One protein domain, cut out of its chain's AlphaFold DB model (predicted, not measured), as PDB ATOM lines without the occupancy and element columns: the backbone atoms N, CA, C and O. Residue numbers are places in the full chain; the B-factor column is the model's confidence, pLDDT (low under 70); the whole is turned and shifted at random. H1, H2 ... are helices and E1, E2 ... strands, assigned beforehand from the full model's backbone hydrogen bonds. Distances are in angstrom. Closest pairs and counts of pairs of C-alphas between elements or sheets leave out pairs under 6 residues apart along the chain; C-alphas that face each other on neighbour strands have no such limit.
ATOM      1  N   TYR A   6     -21.611  15.944 -22.566       81.44
ATOM      2  CA  TYR A   6     -22.781  15.512 -21.798       81.44
ATOM      3  C   TYR A   6     -23.863  15.012 -22.746       81.44
ATOM      4  O   TYR A   6     -24.264  15.717 -23.670       81.44
ATOM      5  N   GLY A   7     -24.350  13.798 -22.513       87.00
ATOM      6  CA  GLY A   7     -25.300  13.157 -23.413       87.00
ATOM      7  C   GLY A   7     -26.225  12.170 -22.721       87.00
ATOM      8  O   GLY A   7     -26.285  12.077 -21.491       87.00
ATOM      9  N   THR A   8     -26.992  11.452 -23.531       90.12
ATOM     10  CA  THR A   8     -27.825  10.335 -23.083       90.12
ATOM     11  C   THR A   8     -27.035   9.046 -23.240       90.12
ATOM     12  O   THR A   8     -26.574   8.758 -24.340       90.12
ATOM     13  N   ARG A   9     -26.921   8.265 -22.162       92.00
ATOM     14  CA  ARG A   9     -26.465   6.872 -22.204       92.00
ATOM     15  C   ARG A   9     -27.674   5.954 -22.059       92.00
ATOM     16  O   ARG A   9     -28.507   6.164 -21.174       92.00
ATOM     17  N   ILE A  10     -27.762   4.960 -22.930       93.31
ATOM     18  CA  ILE A  10     -28.732   3.871 -22.880       93.31
ATOM     19  C   ILE A  10     -27.936   2.580 -22.732       93.31
ATOM     20  O   ILE A  10     -26.923   2.385 -23.400       93.31
ATOM     21  N   THR A  11     -28.351   1.721 -21.816       94.62
ATOM     22  CA  THR A  11     -27.751   0.405 -21.609       94.62
ATOM     23  C   THR A  11     -28.855  -0.631 -21.607       94.62
ATOM     24  O   THR A  11     -29.841  -0.461 -20.893       94.62
ATOM     25  N   ILE A  12     -28.682  -1.655 -22.434       95.00
ATOM     26  CA  ILE A  12     -29.556  -2.817 -22.539       95.00
ATOM     27  C   ILE A  12     -28.707  -4.015 -22.142       95.00
ATOM     28  O   ILE A  12     -27.708  -4.294 -22.802       95.00
ATOM     29  N   ASP A  13     -29.077  -4.685 -21.059       94.69
ATOM     30  CA  ASP A  13     -28.467  -5.946 -20.643       94.69
ATOM     31  C   ASP A  13     -29.488  -7.059 -20.925       94.69
ATOM     32  O   ASP A  13     -30.509  -7.164 -20.247       94.69
ATOM     33  N   ALA A  14     -29.247  -7.846 -21.971       93.12
ATOM     34  CA  ALA A  14     -30.159  -8.854 -22.492       93.12
ATOM     35  C   ALA A  14     -29.673 -10.288 -22.250       93.12
ATOM     36  O   ALA A  14     -28.472 -10.573 -22.175       93.12
ATOM     37  N   ARG A  15     -30.646 -11.192 -22.148       89.12
ATOM     38  CA  ARG A  15     -30.495 -12.630 -21.906       89.12
ATOM     39  C   ARG A  15     -31.157 -13.427 -23.032       89.12
ATOM     40  O   ARG A  15     -32.025 -12.902 -23.728       89.12
ATOM     41  N   HIS A  16     -30.786 -14.700 -23.143       86.69
ATOM     42  CA  HIS A  16     -31.257 -15.639 -24.169       86.69
ATOM     43  C   HIS A  16     -30.813 -15.285 -25.595       86.69
ATOM     44  O   HIS A  16     -31.550 -15.514 -26.547       86.69
ATOM     45  N   LEU A  17     -29.603 -14.741 -25.745       86.81
ATOM     46  CA  LEU A  17     -28.988 -14.550 -27.055       86.81
ATOM     47  C   LEU A  17     -28.772 -15.917 -27.727       86.81
ATOM     48  O   LEU A  17     -28.072 -16.764 -27.178       86.81
ATOM     49  N   SER A  18     -29.356 -16.108 -28.907       86.50
ATOM     50  CA  SER A  18     -29.223 -17.317 -29.734       86.50
ATOM     51  C   SER A  18     -28.172 -17.195 -30.844       86.50
ATOM     52  O   SER A  18     -27.923 -18.166 -31.551       86.50
ATOM     53  N   LEU A  19     -27.585 -16.008 -30.997       86.56
ATOM     54  CA  LEU A  19     -26.719 -15.639 -32.112       86.56
ATOM     55  C   LEU A  19     -25.264 -16.016 -31.867       86.56
ATOM     56  O   LEU A  19     -24.760 -15.879 -30.747       86.56
ATOM     57  N   ASP A  20     -24.576 -16.399 -32.939       86.06
ATOM     58  CA  ASP A  20     -23.132 -16.589 -32.900       86.06
ATOM     59  C   ASP A  20     -22.355 -15.258 -32.979       86.06
ATOM     60  O   ASP A  20     -22.910 -14.164 -33.124       86.06
ATOM     61  N   GLY A  21     -21.028 -15.338 -32.843       83.00
ATOM     62  CA  GLY A  21     -20.168 -14.155 -32.862       83.00
ATOM     63  C   GLY A  21     -20.201 -13.377 -34.183       83.00
ATOM     64  O   GLY A  21     -20.139 -12.150 -34.151       83.00
ATOM     65  N   GLN A  22     -20.326 -14.057 -35.326       86.69
ATOM     66  CA  GLN A  22     -20.357 -13.414 -36.640       86.69
ATOM     67  C   GLN A  22     -21.698 -12.711 -36.870       86.69
ATOM     68  O   GLN A  22     -21.725 -11.553 -37.284       86.69
ATOM     69  N   GLU A  23     -22.809 -13.360 -36.521       90.81
ATOM     70  CA  GLU A  23     -24.141 -12.758 -36.598       90.81
ATOM     71  C   GLU A  23     -24.249 -11.510 -35.717       90.81
ATOM     72  O   GLU A  23     -24.797 -10.486 -36.137       90.81
ATOM     73  N   VAL A  24     -23.693 -11.569 -34.501       89.50
ATOM     74  CA  VAL A  24     -23.614 -10.415 -33.599       89.50
ATOM     75  C   VAL A  24     -22.846  -9.267 -34.248       89.50
ATOM     76  O   VAL A  24     -23.262  -8.115 -34.133       89.50
ATOM     77  N   GLU A  25     -21.731  -9.554 -34.917       89.50
ATOM     78  CA  GLU A  25     -20.920  -8.541 -35.590       89.50
ATOM     79  C   GLU A  25     -21.662  -7.856 -36.737       89.50
ATOM     80  O   GLU A  25     -21.646  -6.622 -36.821       89.50
ATOM     81  N   ASP A  26     -22.339  -8.634 -37.577       91.50
ATOM     82  CA  ASP A  26     -23.076  -8.120 -38.730       91.50
ATOM     83  C   ASP A  26     -24.252  -7.240 -38.277       91.50
ATOM     84  O   ASP A  26     -24.385  -6.085 -38.703       91.50
ATOM     85  N   ARG A  27     -25.041  -7.723 -37.307       93.75
ATOM     86  CA  ARG A  27     -26.166  -6.980 -36.709       93.75
ATOM     87  C   ARG A  27     -25.687  -5.736 -35.951       93.75
ATOM     88  O   ARG A  27     -26.349  -4.696 -35.969       93.75
ATOM     89  N   ALA A  28     -24.515  -5.785 -35.315       92.19
ATOM     90  CA  ALA A  28     -23.926  -4.626 -34.645       92.19
ATOM     91  C   ALA A  28     -23.493  -3.535 -35.634       92.19
ATOM     92  O   ALA A  28     -23.676  -2.349 -35.349       92.19
ATOM     93  N   ALA A  29     -22.953  -3.914 -36.795       90.56
ATOM     94  CA  ALA A  29     -22.630  -2.965 -37.857       90.56
ATOM     95  C   ALA A  29     -23.896  -2.294 -38.416       90.56
ATOM     96  O   ALA A  29     -23.908  -1.077 -38.620       90.56
ATOM     97  N   GLU A  30     -24.979  -3.056 -38.589       92.31
ATOM     98  CA  GLU A  30     -26.283  -2.528 -39.004       92.31
ATOM     99  C   GLU A  30     -26.871  -1.557 -37.966       92.31
ATOM    100  O   GLU A  30     -27.323  -0.462 -38.314       92.31
ATOM    101  N   LEU A  31     -26.796  -1.901 -36.675       92.38
ATOM    102  CA  LEU A  31     -27.218  -1.012 -35.590       92.38
ATOM    103  C   LEU A  31     -26.386   0.278 -35.555       92.38
ATOM    104  O   LEU A  31     -26.938   1.367 -35.384       92.38
ATOM    105  N   ALA A  32     -25.067   0.174 -35.736       89.75
ATOM    106  CA  ALA A  32     -24.168   1.323 -35.761       89.75
ATOM    107  C   ALA A  32     -24.484   2.280 -36.918       89.75
ATOM    108  O   ALA A  32     -24.446   3.494 -36.723       89.75
ATOM    109  N   ALA A  33     -24.835   1.754 -38.095       86.38
ATOM    110  CA  ALA A  33     -25.228   2.559 -39.250       86.38
ATOM    111  C   ALA A  33     -26.537   3.339 -39.014       86.38
ATOM    112  O   ALA A  33     -26.705   4.438 -39.543       86.38
ATOM    113  N   ALA A  34     -27.444   2.797 -38.197       83.69
ATOM    114  CA  ALA A  34     -28.701   3.443 -37.822       83.69
ATOM    115  C   ALA A  34     -28.566   4.432 -36.643       83.69
ATOM    116  O   ALA A  34     -29.492   5.200 -36.372       83.69
ATOM    117  N   TRP A  35     -27.438   4.428 -35.923       83.38
ATOM    118  CA  TRP A  35     -27.228   5.268 -34.744       83.38
ATOM    119  C   TRP A  35     -26.495   6.572 -35.099       83.38
ATOM    120  O   TRP A  35     -25.498   6.534 -35.824       83.38
ATOM    121  N   PRO A  36     -26.910   7.747 -34.576       79.56
ATOM    122  CA  PRO A  36     -26.250   9.022 -34.859       79.56
ATOM    123  C   PRO A  36     -24.927   9.151 -34.086       79.56
ATOM    124  O   PRO A  36     -24.789   9.938 -33.147       79.56
ATOM    125  N   LEU A  37     -23.937   8.360 -34.494       78.00
ATOM    126  CA  LEU A  37     -22.572   8.374 -33.972       78.00
ATOM    127  C   LEU A  37     -21.819   9.647 -34.385       78.00
ATOM    128  O   LEU A  37     -20.944  10.120 -33.658       78.00
ATOM    129  N   GLY A  38     -22.173  10.217 -35.541       69.06
ATOM    130  CA  GLY A  38     -21.370  11.227 -36.229       69.06
ATOM    131  C   GLY A  38     -20.226  10.595 -37.037       69.06
ATOM    132  O   GLY A  38     -20.011   9.386 -36.999       69.06
ATOM    133  N   GLY A  39     -19.498  11.407 -37.807       60.75
ATOM    134  CA  GLY A  39     -18.407  10.924 -38.664       60.75
ATOM    135  C   GLY A  39     -17.212  10.344 -37.890       60.75
ATOM    136  O   GLY A  39     -17.043  10.601 -36.697       60.75
ATOM    137  N   GLY A  40     -16.348   9.606 -38.599       58.50
ATOM    138  CA  GLY A  40     -15.105   9.048 -38.046       58.50
ATOM    139  C   GLY A  40     -15.274   7.711 -37.325       58.50
ATOM    140  O   GLY A  40     -14.630   7.506 -36.299       58.50
ATOM    141  N   LEU A  41     -16.130   6.828 -37.860       62.16
ATOM    142  CA  LEU A  41     -16.428   5.521 -37.282       62.16
ATOM    143  C   LEU A  41     -15.152   4.698 -37.077       62.16
ATOM    144  O   LEU A  41     -14.512   4.269 -38.036       62.16
ATOM    145  N   ARG A  42     -14.810   4.439 -35.817       71.19
ATOM    146  CA  ARG A  42     -13.767   3.477 -35.450       71.19
ATOM    147  C   ARG A  42     -14.418   2.213 -34.930       71.19
ATOM    148  O   ARG A  42     -15.206   2.302 -33.992       71.19
ATOM    149  N   ARG A  43     -14.059   1.080 -35.538       78.00
ATOM    150  CA  ARG A  43     -14.404  -0.264 -35.076       78.00
ATOM    151  C   ARG A  43     -13.225  -0.833 -34.293       78.00
ATOM    152  O   ARG A  43     -12.101  -0.792 -34.786       78.00
ATOM    153  N   HIS A  44     -13.480  -1.363 -33.105       78.12
ATOM    154  CA  HIS A  44     -12.493  -2.122 -32.337       78.12
ATOM    155  C   HIS A  44     -13.113  -3.438 -31.877       78.12
ATOM    156  O   HIS A  44     -14.306  -3.465 -31.564       78.12
ATOM    157  N   ARG A  45     -12.313  -4.507 -31.881       80.19
ATOM    158  CA  ARG A  45     -12.746  -5.874 -31.601       80.19
ATOM    159  C   ARG A  45     -11.810  -6.525 -30.596       80.19
ATOM    160  O   ARG A  45     -10.602  -6.491 -30.796       80.19
ATOM    161  N   ILE A  46     -12.390  -7.142 -29.573       78.31
ATOM    162  CA  ILE A  46     -11.667  -7.951 -28.587       78.31
ATOM    163  C   ILE A  46     -12.351  -9.316 -28.508       78.31
ATOM    164  O   ILE A  46     -13.569  -9.375 -28.309       78.31
ATOM    165  N   GLU A  47     -11.567 -10.380 -28.677       73.19
ATOM    166  CA  GLU A  47     -11.972 -11.766 -28.427       73.19
ATOM    167  C   GLU A  47     -11.483 -12.173 -27.037       73.19
ATOM    168  O   GLU A  47     -10.285 -12.324 -26.819       73.19
ATOM    169  N   ASP A  48     -12.412 -12.299 -26.092       67.56
ATOM    170  CA  ASP A  48     -12.129 -12.706 -24.710       67.56
ATOM    171  C   ASP A  48     -13.375 -13.399 -24.139       67.56
ATOM    172  O   ASP A  48     -14.278 -12.740 -23.607       67.56
ATOM    173  N   ASP A  49     -13.490 -14.711 -24.369       72.50
ATOM    174  CA  ASP A  49     -14.679 -15.531 -24.073       72.50
ATOM    175  C   ASP A  49     -15.979 -14.941 -24.666       72.50
ATOM    176  O   ASP A  49     -17.028 -14.836 -24.022       72.50
ATOM    177  N   GLY A  50     -15.883 -14.416 -25.889       84.06
ATOM    178  CA  GLY A  50     -16.967 -13.745 -26.606       84.06
ATOM    179  C   GLY A  50     -16.471 -12.558 -27.424       84.06
ATOM    180  O   GLY A  50     -15.274 -12.403 -27.651       84.06
ATOM    181  N   VAL A  51     -17.399 -11.703 -27.855       89.69
ATOM    182  CA  VAL A  51     -17.108 -10.590 -28.766       89.69
ATOM    183  C   VAL A  51     -17.386  -9.260 -28.076       89.69
ATOM    184  O   VAL A  51     -18.463  -9.046 -27.520       89.69
ATOM    185  N   THR A  52     -16.422  -8.344 -28.120       92.50
ATOM    186  CA  THR A  52     -16.638  -6.932 -27.782       92.50
ATOM    187  C   THR A  52     -16.424  -6.063 -29.004       92.50
ATOM    188  O   THR A  52     -15.377  -6.155 -29.638       92.50
ATOM    189  N   LEU A  53     -17.392  -5.199 -29.302       92.50
ATOM    190  CA  LEU A  53     -17.357  -4.249 -30.406       92.50
ATOM    191  C   LEU A  53     -17.536  -2.836 -29.879       92.50
ATOM    192  O   LEU A  53     -18.382  -2.577 -29.025       92.50
ATOM    193  N   ALA A  54     -16.766  -1.913 -30.435       91.75
ATOM    194  CA  ALA A  54     -16.935  -0.489 -30.201       91.75
ATOM    195  C   ALA A  54     -17.046   0.240 -31.532       91.75
ATOM    196  O   ALA A  54     -16.186   0.070 -32.388       91.75
ATOM    197  N   PHE A  55     -18.073   1.069 -31.663       91.31
ATOM    198  CA  PHE A  55     -18.315   1.985 -32.768       91.31
ATOM    199  C   PHE A  55     -18.282   3.400 -32.203       91.31
ATOM    200  O   PHE A  55     -19.130   3.770 -31.391       91.31
ATOM    201  N   LEU A  56     -17.275   4.181 -32.584       88.44
ATOM    202  CA  LEU A  56     -17.036   5.511 -32.019       88.44
ATOM    203  C   LEU A  56     -17.162   6.573 -33.102       88.44
ATOM    204  O   LEU A  56     -16.505   6.455 -34.133       88.44
ATOM    205  N   GLY A  57     -17.947   7.616 -32.850       86.12
ATOM    206  CA  GLY A  57     -18.022   8.797 -33.703       86.12
ATOM    207  C   GLY A  57     -17.844  10.086 -32.905       86.12
ATOM    208  O   GLY A  57     -17.612  10.079 -31.695       86.12
ATOM    209  N   SER A  58     -17.924  11.225 -33.588       82.31
ATOM    210  CA  SER A  58     -17.720  12.540 -32.965       82.31
ATOM    211  C   SER A  58     -18.833  12.971 -32.003       82.31
ATOM    212  O   SER A  58     -18.609  13.862 -31.185       82.31
ATOM    213  N   GLN A  59     -20.024  12.374 -32.097       83.38
ATOM    214  CA  GLN A  59     -21.211  12.766 -31.327       83.38
ATOM    215  C   GLN A  59     -21.822  11.623 -30.517       83.38
ATOM    216  O   GLN A  59     -22.777  11.849 -29.769       83.38
ATOM    217  N   GLY A  60     -21.279  10.413 -30.625       88.38
ATOM    218  CA  GLY A  60     -21.806   9.254 -29.933       88.38
ATOM    219  C   GLY A  60     -20.905   8.034 -30.004       88.38
ATOM    220  O   GLY A  60     -19.859   8.022 -30.654       88.38
ATOM    221  N   SER A  61     -21.353   6.993 -29.323       90.81
ATOM    222  CA  SER A  61     -20.748   5.673 -29.356       90.81
ATOM    223  C   SER A  61     -21.812   4.592 -29.286       90.81
ATOM    224  O   SER A  61     -22.903   4.803 -28.751       90.81
ATOM    225  N   LEU A  62     -21.447   3.414 -29.763       92.69
ATOM    226  CA  LEU A  62     -22.182   2.182 -29.566       92.69
ATOM    227  C   LEU A  62     -21.170   1.105 -29.183       92.69
ATOM    228  O   LEU A  62     -20.236   0.832 -29.932       92.69
ATOM    229  N   LEU A  63     -21.336   0.533 -27.998       93.31
ATOM    230  CA  LEU A  63     -20.567  -0.604 -27.522       93.31
ATOM    231  C   LEU A  63     -21.473  -1.821 -27.459       93.31
ATOM    232  O   LEU A  63     -22.653  -1.709 -27.118       93.31
ATOM    233  N   LEU A  64     -20.896  -2.972 -27.749       94.50
ATOM    234  CA  LEU A  64     -21.599  -4.236 -27.764       94.50
ATOM    235  C   LEU A  64     -20.700  -5.297 -27.140       94.50
ATOM    236  O   LEU A  64     -19.542  -5.422 -27.525       94.50
ATOM    237  N   HIS A  65     -21.214  -6.037 -26.166       94.06
ATOM    238  CA  HIS A  65     -20.504  -7.129 -25.511       94.06
ATOM    239  C   HIS A  65     -21.377  -8.377 -25.563       94.06
ATOM    240  O   HIS A  65     -22.378  -8.461 -24.852       94.06
ATOM    241  N   ALA A  66     -20.998  -9.338 -26.395       92.56
ATOM    242  CA  ALA A  66     -21.599 -10.658 -26.420       92.56
ATOM    243  C   ALA A  66     -20.815 -11.622 -25.523       92.56
ATOM    244  O   ALA A  66     -19.577 -11.588 -25.458       92.56
ATOM    245  N   PHE A  67     -21.568 -12.477 -24.840       90.69
ATOM    246  CA  PHE A  67     -21.088 -13.564 -23.993       90.69
ATOM    247  C   PHE A  67     -21.825 -14.839 -24.435       90.69
ATOM    248  O   PHE A  67     -22.862 -15.168 -23.851       90.69
ATOM    249  N   PRO A  68     -21.367 -15.501 -25.517       83.75
ATOM    250  CA  PRO A  68     -22.086 -16.624 -26.122       83.75
ATOM    251  C   PRO A  68     -22.349 -17.770 -25.141       83.75
ATOM    252  O   PRO A  68     -23.480 -18.239 -25.048       83.75
ATOM    253  N   ASP A  69     -21.357 -18.127 -24.321       86.00
ATOM    254  CA  ASP A  69     -21.470 -19.203 -23.322       86.00
ATOM    255  C   ASP A  69     -22.509 -18.913 -22.228       86.00
ATOM    256  O   ASP A  69     -23.009 -19.820 -21.565       86.00
ATOM    257  N   GLU A  70     -22.859 -17.639 -22.047       88.56
ATOM    258  CA  GLU A  70     -23.868 -17.190 -21.092       88.56
ATOM    259  C   GLU A  70     -25.203 -16.835 -21.774       88.56
ATOM    260  O   GLU A  70     -26.124 -16.370 -21.101       88.56
ATOM    261  N   ALA A  71     -25.314 -17.013 -23.100       90.00
ATOM    262  CA  ALA A  71     -26.441 -16.574 -23.927       90.00
ATOM    263  C   ALA A  71     -26.833 -15.114 -23.642       90.00
ATOM    264  O   ALA A  71     -27.995 -14.791 -23.369       90.00
ATOM    265  N   ARG A  72     -25.847 -14.212 -23.644       92.00
ATOM    266  CA  ARG A  72     -26.022 -12.832 -23.180       92.00
ATOM    267  C   ARG A  72     -25.466 -11.789 -24.132       92.00
ATOM    268  O   ARG A  72     -24.427 -11.977 -24.764       92.00
ATOM    269  N   LEU A  73     -26.116 -10.629 -24.109       93.94
ATOM    270  CA  LEU A  73     -25.722  -9.450 -24.862       93.94
ATOM    271  C   LEU A  73     -25.869  -8.190 -24.010       93.94
ATOM    272  O   LEU A  73     -26.931  -7.933 -23.459       93.94
ATOM    273  N   THR A  74     -24.836  -7.359 -23.966       95.44
ATOM    274  CA  THR A  74     -24.933  -5.995 -23.443       95.44
ATOM    275  C   THR A  74     -24.717  -4.998 -24.570       95.44
ATOM    276  O   THR A  74     -23.685  -5.029 -25.237       95.44
ATOM    277  N   VAL A  75     -25.649  -4.061 -24.730       95.50
ATOM    278  CA  VAL A  75     -25.539  -2.927 -25.653       95.50
ATOM    279  C   VAL A  75     -25.452  -1.635 -24.848       95.50
ATOM    280  O   VAL A  75     -26.302  -1.363 -24.000       95.50
ATOM    281  N   VAL A  76     -24.443  -0.810 -25.120       93.94
ATOM    282  CA  VAL A  76     -24.280   0.516 -24.513       93.94
ATOM    283  C   VAL A  76     -24.213   1.565 -25.610       93.94
ATOM    284  O   VAL A  76     -23.221   1.668 -26.322       93.94
ATOM    285  N   ALA A  77     -25.242   2.396 -25.712       92.88
ATOM    286  CA  ALA A  77     -25.257   3.520 -26.632       92.88
ATOM    287  C   ALA A  77     -25.097   4.837 -25.879       92.88
ATOM    288  O   ALA A  77     -25.704   5.051 -24.828       92.88
ATOM    289  N   PHE A  78     -24.312   5.745 -26.441       91.50
ATOM    290  CA  PHE A  78     -24.207   7.121 -25.982       91.50
ATOM    291  C   PHE A  78     -24.367   8.076 -27.156       91.50
ATOM    292  O   PHE A  78     -23.913   7.800 -28.266       91.50
ATOM    293  N   THR A  79     -24.992   9.221 -26.909       88.69
ATOM    294  CA  THR A  79     -25.031  10.324 -27.871       88.69
ATOM    295  C   THR A  79     -25.272  11.657 -27.176       88.69
ATOM    296  O   THR A  79     -25.980  11.738 -26.167       88.69
ATOM    297  N   VAL A  80     -24.687  12.717 -27.728       86.12
ATOM    298  CA  VAL A  80     -24.925  14.111 -27.323       86.12
ATOM    299  C   VAL A  80     -26.251  14.632 -27.892       86.12
ATOM    300  O   VAL A  80     -26.866  15.529 -27.316       86.12
ATOM    301  N   GLY A  81     -26.715  14.054 -29.004       78.88
ATOM    302  CA  GLY A  81     -27.940  14.454 -29.688       78.88
ATOM    303  C   GLY A  81     -29.222  14.019 -28.974       78.88
ATOM    304  O   GLY A  81     -29.231  13.166 -28.081       78.88
ATOM    305  N   ALA A  82     -30.345  14.604 -29.394       75.69
ATOM    306  CA  ALA A  82     -31.660  14.100 -29.024       75.69
ATOM    307  C   ALA A  82     -31.939  12.802 -29.795       75.69
ATOM    308  O   ALA A  82     -31.935  12.794 -31.023       75.69
ATOM    309  N   VAL A  83     -32.193  11.716 -29.069       79.75
ATOM    310  CA  VAL A  83     -32.547  10.408 -29.634       79.75
ATOM    311  C   VAL A  83     -33.759   9.835 -28.920       79.75
ATOM    312  O   VAL A  83     -33.926  10.002 -27.708       79.75
ATOM    313  N   SER A  84     -34.602   9.138 -29.679       86.31
ATOM    314  CA  SER A  84     -35.694   8.356 -29.112       86.31
ATOM    315  C   SER A  84     -35.131   7.062 -28.532       86.31
ATOM    316  O   SER A  84     -34.677   6.189 -29.268       86.31
ATOM    317  N   ALA A  85     -35.174   6.935 -27.205       84.75
ATOM    318  CA  ALA A  85     -34.778   5.699 -26.533       84.75
ATOM    319  C   ALA A  85     -35.670   4.523 -26.953       84.75
ATOM    320  O   ALA A  85     -35.163   3.427 -27.143       84.75
ATOM    321  N   ALA A  86     -36.969   4.762 -27.160       89.19
ATOM    322  CA  ALA A  86     -37.900   3.737 -27.620       89.19
ATOM    323  C   ALA A  86     -37.552   3.237 -29.029       89.19
ATOM    324  O   ALA A  86     -37.524   2.036 -29.252       89.19
ATOM    325  N   ALA A  87     -37.215   4.143 -29.957       90.31
ATOM    326  CA  ALA A  87     -36.805   3.744 -31.306       90.31
ATOM    327  C   ALA A  87     -35.485   2.961 -31.292       90.31
ATOM    328  O   ALA A  87     -35.338   1.990 -32.023       90.31
ATOM    329  N   PHE A  88     -34.538   3.360 -30.433       90.94
ATOM    330  CA  PHE A  88     -33.296   2.613 -30.250       90.94
ATOM    331  C   PHE A  88     -33.555   1.200 -29.732       90.94
ATOM    332  O   PHE A  88     -33.059   0.243 -30.310       90.94
ATOM    333  N   VAL A  89     -34.342   1.075 -28.660       91.50
ATOM    334  CA  VAL A  89     -34.668  -0.220 -28.053       91.50
ATOM    335  C   VAL A  89     -35.387  -1.115 -29.056       91.50
ATOM    336  O   VAL A  89     -34.917  -2.222 -29.275       91.50
ATOM    337  N   GLY A  90     -36.417  -0.606 -29.743       92.50
ATOM    338  CA  GLY A  90     -37.128  -1.364 -30.777       92.50
ATOM    339  C   GLY A  90     -36.195  -1.864 -31.880       92.50
ATOM    340  O   GLY A  90     -36.271  -3.016 -32.290       92.50
ATOM    341  N   ARG A  91     -35.218  -1.045 -32.289       93.12
ATOM    342  CA  ARG A  91     -34.227  -1.471 -33.279       93.12
ATOM    343  C   ARG A  91     -33.292  -2.568 -32.765       93.12
ATOM    344  O   ARG A  91     -32.899  -3.441 -33.532       93.12
ATOM    345  N   VAL A  92     -32.913  -2.522 -31.490       94.06
ATOM    346  CA  VAL A  92     -32.104  -3.580 -30.867       94.06
ATOM    347  C   VAL A  92     -32.920  -4.871 -30.733       94.06
ATOM    348  O   VAL A  92     -32.388  -5.940 -31.015       94.06
ATOM    349  N   GLU A  93     -34.196  -4.785 -30.354       92.31
ATOM    350  CA  GLU A  93     -35.107  -5.937 -30.286       92.31
ATOM    351  C   GLU A  93     -35.253  -6.621 -31.650       92.31
ATOM    352  O   GLU A  93     -35.096  -7.835 -31.736       92.31
ATOM    353  N   GLU A  94     -35.479  -5.844 -32.714       91.75
ATOM    354  CA  GLU A  94     -35.565  -6.352 -34.089       91.75
ATOM    355  C   GLU A  94     -34.281  -7.054 -34.533       91.75
ATOM    356  O   GLU A  94     -34.333  -8.131 -35.119       91.75
ATOM    357  N   LEU A  95     -33.126  -6.431 -34.281       93.44
ATOM    358  CA  LEU A  95     -31.854  -6.934 -34.785       93.44
ATOM    359  C   LEU A  95     -31.345  -8.133 -34.003       93.44
ATOM    360  O   LEU A  95     -30.718  -8.993 -34.601       93.44
ATOM    361  N   PHE A  96     -31.563  -8.192 -32.693       91.81
ATOM    362  CA  PHE A  96     -30.943  -9.204 -31.832       91.81
ATOM    363  C   PHE A  96     -31.936 -10.214 -31.255       91.81
ATOM    364  O   PHE A  96     -31.521 -11.060 -30.469       91.81
ATOM    365  N   GLU A  97     -33.214 -10.132 -31.639       86.62
ATOM    366  CA  GLU A  97     -34.275 -11.056 -31.212       86.62
ATOM    367  C   GLU A  97     -34.327 -11.199 -29.679       86.62
ATOM    368  O   GLU A  97     -34.403 -12.293 -29.120       86.62
ATOM    369  N   LEU A  98     -34.227 -10.065 -28.976       81.12
ATOM    370  CA  LEU A  98     -34.085 -10.058 -27.521       81.12
ATOM    371  C   LEU A  98     -35.329 -10.635 -26.832       81.12
ATOM    372  O   LEU A  98     -36.424 -10.098 -26.972       81.12
ATOM    373  N   GLY A  99     -35.148 -11.680 -26.019       77.00
ATOM    374  CA  GLY A  99     -36.234 -12.263 -25.225       77.00
ATOM    375  C   GLY A  99     -36.524 -11.486 -23.936       77.00
ATOM    376  O   GLY A  99     -37.647 -11.048 -23.699       77.00
ATOM    377  N   VAL A 100     -35.507 -11.316 -23.083       88.38
ATOM    378  CA  VAL A 100     -35.613 -10.611 -21.793       88.38
ATOM    379  C   VAL A 100     -34.438  -9.659 -21.646       88.38
ATOM    380  O   VAL A 100     -33.287 -10.068 -21.820       88.38
ATOM    381  N   TYR A 101     -34.706  -8.406 -21.280       92.75
ATOM    382  CA  TYR A 101     -33.656  -7.420 -21.060       92.75
ATOM    383  C   TYR A 101     -33.996  -6.402 -19.975       92.75
ATOM    384  O   TYR A 101     -35.154  -6.069 -19.730       92.75
ATOM    385  N   ASP A 102     -32.941  -5.869 -19.368       92.75
ATOM    386  CA  ASP A 102     -32.994  -4.730 -18.466       92.75
ATOM    387  C   ASP A 102     -32.551  -3.468 -19.212       92.75
ATOM    388  O   ASP A 102     -31.501  -3.441 -19.857       92.75
ATOM    389  N   LEU A 103     -33.349  -2.402 -19.113       93.69
ATOM    390  CA  LEU A 103     -33.071  -1.111 -19.738       93.69
ATOM    391  C   LEU A 103     -32.695  -0.072 -18.680       93.69
ATOM    392  O   LEU A 103     -33.465   0.222 -17.765       93.69
ATOM    393  N   ARG A 104     -31.549   0.583 -18.864       92.62
ATOM    394  CA  ARG A 104     -31.150   1.753 -18.075       92.62
ATOM    395  C   ARG A 104     -30.890   2.948 -18.973       92.62
ATOM    396  O   ARG A 104     -30.179   2.858 -19.970       92.62
ATOM    397  N   ARG A 105     -31.400   4.106 -18.557       91.69
ATOM    398  CA  ARG A 105     -31.099   5.400 -19.170       91.69
ATOM    399  C   ARG A 105     -30.488   6.338 -18.141       91.69
ATOM    400  O   ARG A 105     -31.014   6.479 -17.042       91.69
ATOM    401  N   SER A 106     -29.406   7.015 -18.508       90.31
ATOM    402  CA  SER A 106     -28.768   8.027 -17.665       90.31
ATOM    403  C   SER A 106     -28.287   9.228 -18.477       90.31
ATOM    404  O   SER A 106     -28.139   9.173 -19.703       90.31
ATOM    405  N   ARG A 107     -28.063  10.348 -17.785       86.69
ATOM    406  CA  ARG A 107     -27.288  11.478 -18.305       86.69
ATOM    407  C   ARG A 107     -25.857  11.314 -17.821       86.69
ATOM    408  O   ARG A 107     -25.635  11.120 -16.630       86.69
ATOM    409  N   TYR A 108     -24.907  11.346 -18.742       74.19
ATOM    410  CA  TYR A 108     -23.521  11.003 -18.449       74.19
ATOM    411  C   TYR A 108     -22.574  11.882 -19.264       74.19
ATOM    412  O   TYR A 108     -22.890  12.246 -20.398       74.19
ATOM    413  N   GLY A 109     -21.437  12.240 -18.670       76.62
ATOM    414  CA  GLY A 109     -20.319  12.840 -19.387       76.62
ATOM    415  C   GLY A 109     -19.454  11.719 -19.939       76.62
ATOM    416  O   GLY A 109     -18.850  11.001 -19.148       76.62
ATOM    417  N   HIS A 110     -19.414  11.538 -21.257       71.88
ATOM    418  CA  HIS A 110     -18.665  10.434 -21.853       71.88
ATOM    419  C   HIS A 110     -17.405  10.906 -22.559       71.88
ATOM    420  O   HIS A 110     -17.377  11.951 -23.213       71.88
ATOM    421  N   PHE A 111     -16.366  10.093 -22.432       72.94
ATOM    422  CA  PHE A 111     -15.083  10.281 -23.069       72.94
ATOM    423  C   PHE A 111     -14.594   8.932 -23.585       72.94
ATOM    424  O   PHE A 111     -14.496   7.986 -22.803       72.94
ATOM    425  N   PHE A 112     -14.253   8.867 -24.874       77.69
ATOM    426  CA  PHE A 112     -13.470   7.760 -25.410       77.69
ATOM    427  C   PHE A 112     -12.065   8.218 -25.766       77.69
ATOM    428  O   PHE A 112     -11.901   9.211 -26.487       77.69
ATOM    429  N   PRO A 113     -11.045   7.482 -25.306       83.19
ATOM    430  CA  PRO A 113      -9.672   7.759 -25.671       83.19
ATOM    431  C   PRO A 113      -9.453   7.520 -27.167       83.19
ATOM    432  O   PRO A 113     -10.040   6.631 -27.785       83.19
ATOM    433  N   ARG A 114      -8.579   8.335 -27.769       80.75
ATOM    434  CA  ARG A 114      -8.153   8.122 -29.159       80.75
ATOM    435  C   ARG A 114      -7.070   7.053 -29.266       80.75
ATOM    436  O   ARG A 114      -7.044   6.331 -30.259       80.75
ATOM    437  N   GLU A 115      -6.209   6.965 -28.261       87.25
ATOM    438  CA  GLU A 115      -5.155   5.960 -28.172       87.25
ATOM    439  C   GLU A 115      -5.752   4.556 -28.042       87.25
ATOM    440  O   GLU A 115      -6.639   4.327 -27.220       87.25
ATOM    441  N   GLU A 116      -5.277   3.629 -28.868       85.38
ATOM    442  CA  GLU A 116      -5.845   2.285 -28.995       85.38
ATOM    443  C   GLU A 116      -5.660   1.443 -27.732       85.38
ATOM    444  O   GLU A 116      -6.637   0.905 -27.222       85.38
ATOM    445  N   ALA A 117      -4.460   1.437 -27.147       88.06
ATOM    446  CA  ALA A 117      -4.193   0.706 -25.908       88.06
ATOM    447  C   ALA A 117      -5.074   1.187 -24.738       88.06
ATOM    448  O   ALA A 117      -5.508   0.403 -23.893       88.06
ATOM    449  N   LEU A 118      -5.366   2.490 -24.677       88.38
ATOM    450  CA  LEU A 118      -6.259   3.033 -23.657       88.38
ATOM    451  C   LEU A 118      -7.727   2.699 -23.956       88.38
ATOM    452  O   LEU A 118      -8.484   2.426 -23.027       88.38
ATOM    453  N   LEU A 119      -8.126   2.694 -25.233       86.94
ATOM    454  CA  LEU A 119      -9.461   2.269 -25.654       86.94
ATOM    455  C   LEU A 119      -9.721   0.815 -25.272       86.94
ATOM    456  O   LEU A 119     -10.739   0.536 -24.648       86.94
ATOM    457  N   GLU A 120      -8.790  -0.082 -25.574       89.19
ATOM    458  CA  GLU A 120      -8.890  -1.497 -25.224       89.19
ATOM    459  C   GLU A 120      -9.097  -1.686 -23.713       89.19
ATOM    460  O   GLU A 120     -10.047  -2.344 -23.290       89.19
ATOM    461  N   ARG A 121      -8.304  -0.999 -22.877       89.62
ATOM    462  CA  ARG A 121      -8.469  -1.024 -21.411       89.62
ATOM    463  C   ARG A 121      -9.846  -0.543 -20.956       89.62
ATOM    464  O   ARG A 121     -10.420  -1.123 -20.034       89.62
ATOM    465  N   VAL A 122     -10.376   0.513 -21.575       89.31
ATOM    466  CA  VAL A 122     -11.727   1.016 -21.278       89.31
ATOM    467  C   VAL A 122     -12.783  -0.022 -21.660       89.31
ATOM    468  O   VAL A 122     -13.696  -0.273 -20.874       89.31
ATOM    469  N   LEU A 123     -12.651  -0.657 -22.826       90.19
ATOM    470  CA  LEU A 123     -13.597  -1.664 -23.309       90.19
ATOM    471  C   LEU A 123     -13.595  -2.927 -22.446       90.19
ATOM    472  O   LEU A 123     -14.669  -3.439 -22.133       90.19
ATOM    473  N   LEU A 124     -12.424  -3.386 -21.999       90.31
ATOM    474  CA  LEU A 124     -12.310  -4.483 -21.036       90.31
ATOM    475  C   LEU A 124     -12.974  -4.127 -19.696       90.31
ATOM    476  O   LEU A 124     -13.686  -4.948 -19.119       90.31
ATOM    477  N   GLY A 125     -12.811  -2.887 -19.225       91.06
ATOM    478  CA  GLY A 125     -13.493  -2.392 -18.028       91.06
ATOM    479  C   GLY A 125     -15.021  -2.366 -18.168       91.06
ATOM    480  O   GLY A 125     -15.732  -2.836 -17.281       91.06
ATOM    481  N   GLU A 126     -15.546  -1.869 -19.291       90.69
ATOM    482  CA  GLU A 126     -16.991  -1.879 -19.578       90.69
ATOM    483  C   GLU A 126     -17.535  -3.314 -19.724       90.69
ATOM    484  O   GLU A 126     -18.599  -3.615 -19.175       90.69
ATOM    485  N   ARG A 127     -16.779  -4.231 -20.351       91.44
ATOM    486  CA  ARG A 127     -17.111  -5.668 -20.427       91.44
ATOM    487  C   ARG A 127     -17.186  -6.299 -19.037       91.44
ATOM    488  O   ARG A 127     -18.143  -7.011 -18.736       91.44
ATOM    489  N   PHE A 128     -16.218  -6.010 -18.167       91.12
ATOM    490  CA  PHE A 128     -16.227  -6.470 -16.778       91.12
ATOM    491  C   PHE A 128     -17.462  -5.957 -16.023       91.12
ATOM    492  O   PHE A 128     -18.160  -6.731 -15.366       91.12
ATOM    493  N   LEU A 129     -17.791  -4.669 -16.167       89.69
ATOM    494  CA  LEU A 129     -18.995  -4.092 -15.565       89.69
ATOM    495  C   LEU A 129     -20.280  -4.734 -16.109       89.69
ATOM    496  O   LEU A 129     -21.225  -4.928 -15.347       89.69
ATOM    497  N   ALA A 130     -20.329  -5.078 -17.398       90.75
ATOM    498  CA  ALA A 130     -21.446  -5.806 -17.996       90.75
ATOM    499  C   ALA A 130     -21.614  -7.209 -17.389       90.75
ATOM    500  O   ALA A 130     -22.729  -7.596 -17.034       90.75
ATOM    501  N   LYS A 131     -20.518  -7.956 -17.185       89.50
ATOM    502  CA  LYS A 131     -20.541  -9.230 -16.443       89.50
ATOM    503  C   LYS A 131     -21.063  -9.041 -15.012       89.50
ATOM    504  O   LYS A 131     -21.988  -9.741 -14.610       89.50
ATOM    505  N   ALA A 132     -20.547  -8.051 -14.282       89.62
ATOM    506  CA  ALA A 132     -20.936  -7.792 -12.894       89.62
ATOM    507  C   ALA A 132     -22.417  -7.397 -12.730       89.62
ATOM    508  O   ALA A 132     -23.067  -7.844 -11.787       89.62
ATOM    509  N   ARG A 133     -22.974  -6.584 -13.641       88.06
ATOM    510  CA  ARG A 133     -24.393  -6.185 -13.582       88.06
ATOM    511  C   ARG A 133     -25.335  -7.372 -13.716       88.06
ATOM    512  O   ARG A 133     -26.290  -7.463 -12.957       88.06
ATOM    513  N   ALA A 134     -25.046  -8.274 -14.643       79.69
ATOM    514  CA  ALA A 134     -25.867  -9.457 -14.848       79.69
ATOM    515  C   ALA A 134     -25.826 -10.423 -13.657       79.69
ATOM    516  O   ALA A 134     -26.848 -11.006 -13.312       79.69
ATOM    517  N   ALA A 135     -24.678 -10.547 -12.981       78.62
ATOM    518  CA  ALA A 135     -24.594 -11.328 -11.748       78.62
ATOM    519  C   ALA A 135     -25.513 -10.769 -10.644       78.62
ATOM    520  O   ALA A 135     -26.073 -11.534  -9.867       78.62
ATOM    521  N   ALA A 136     -25.706  -9.448 -10.598       76.88
ATOM    522  CA  ALA A 136     -26.565  -8.789  -9.615       76.88
ATOM    523  C   ALA A 136     -28.072  -8.853  -9.937       76.88
ATOM    524  O   ALA A 136     -28.880  -8.573  -9.058       76.88
ATOM    525  N   THR A 137     -28.466  -9.175 -11.175       68.56
ATOM    526  CA  THR A 137     -29.881  -9.289 -11.594       68.56
ATOM    527  C   THR A 137     -30.366 -10.736 -11.731       68.56
ATOM    528  O   THR A 137     -31.522 -10.967 -12.091       68.56
ATOM    529  N   ALA A 138     -29.493 -11.714 -11.468       61.19
ATOM    530  CA  ALA A 138     -29.804 -13.147 -11.467       61.19
ATOM    531  C   ALA A 138     -30.137 -13.711 -10.067       61.19
ATOM    532  O   ALA A 138     -30.525 -14.873  -9.962       61.19
TER     533      ALA A 138
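AT A GLANCE: This is residues 6 to 138 of the 139 residues of an uncharacterized protein of Oceanithermus desulfurans NBRC 100063 (UniProt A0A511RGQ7). A twisted sheet of six strands makes the middle layer, with the long helix H3 laid slantwise over one face and two shorter helices, H1 and H2, side by side over the other. The edge strand E6 bends sharply near its end, and the chain then passes to H3. The printed part has 133 residues with three named helices and six named strands, in the order E1 H1 E2 E3 E4 E5 H2 E6 H3; the sheet order is E2 E3 E4 E5 E1 E6, antiparallel throughout. The class is mixed, helices and strands. The whole is compact, with a radius of gyration of the C-alphas of 13.5 A, and rounded, spanning 33 by 33 by 28 A.

HOW THE PARTS SIT: E2, residues 42 to 47, E3, residues 51 to 56, E4, residues 60 to 67, and E5, residues 72 to 79, form a meander, each strand the antiparallel neighbour of the one before, with a hairpin at each step. N 44 and O 54 are 3.1 A apart, N 53 and O 64 2.8 A, and N 63 and O 76 2.8 A, each within hydrogen-bond range. E1, residues 6 to 15, is the antiparallel neighbour of E5, with N 10 and O 77 2.8 A apart, within hydrogen-bond range. E6, residues 100 to 110, is the edge strand beside E1, with N 9 and O 106 2.9 A apart; it bends by 77 degrees at residue 107. H1, residues 21 to 34, runs along the strands over E3 and E4, at a height over the sheet of 9.3 A; the closest C-alphas of H1 and E3 are those of Gly 21 and Val 51, 6.2 A. H2, residues 85 to 96, is on the same face at 9.6 A, over E1, slantwise to the strands at 36 degrees to E1 on the local plane. E5, H2 and E6 make a split strand-helix-strand unit, two strands running the same way with E1 between them, and its crossover is right-handed. H2 touches H1 with residues 91 to 96 alone; the closest C-alphas are those of Arg 27 and Leu 95, 6.0 A, at a shallow tilt of 31 degrees, opposite ways. H3, residues 116 to 137, is on the opposite face at 9.1 A, giving three layers, helices on both faces of a sheet; its closest C-alpha to E4 is that of Arg 127, 6.3 A from that of His 65. In H1, H2 and H3 every O i to N i+4 pair is within hydrogen-bond range.

IN THESE COORDINATES: E1 begins at C-alpha 6, (-22.781, 15.512, -21.798), and is 29.2 A long. E4 and E5 are 23.6 A each, E6 27.0 A and H1 20.2 A. H3, 31.9 A, ends at C-alpha 137, (-29.881, -9.289, -11.594).

THE WHOLE: The two C-alphas farthest apart are those of Gly 39 and Ala 138, 38.1 A. The printed part has no cut and no long link. The mean pLDDT of the printed part is 86.3; residues 38 to 41, 48 and 137 to 138 are under 70.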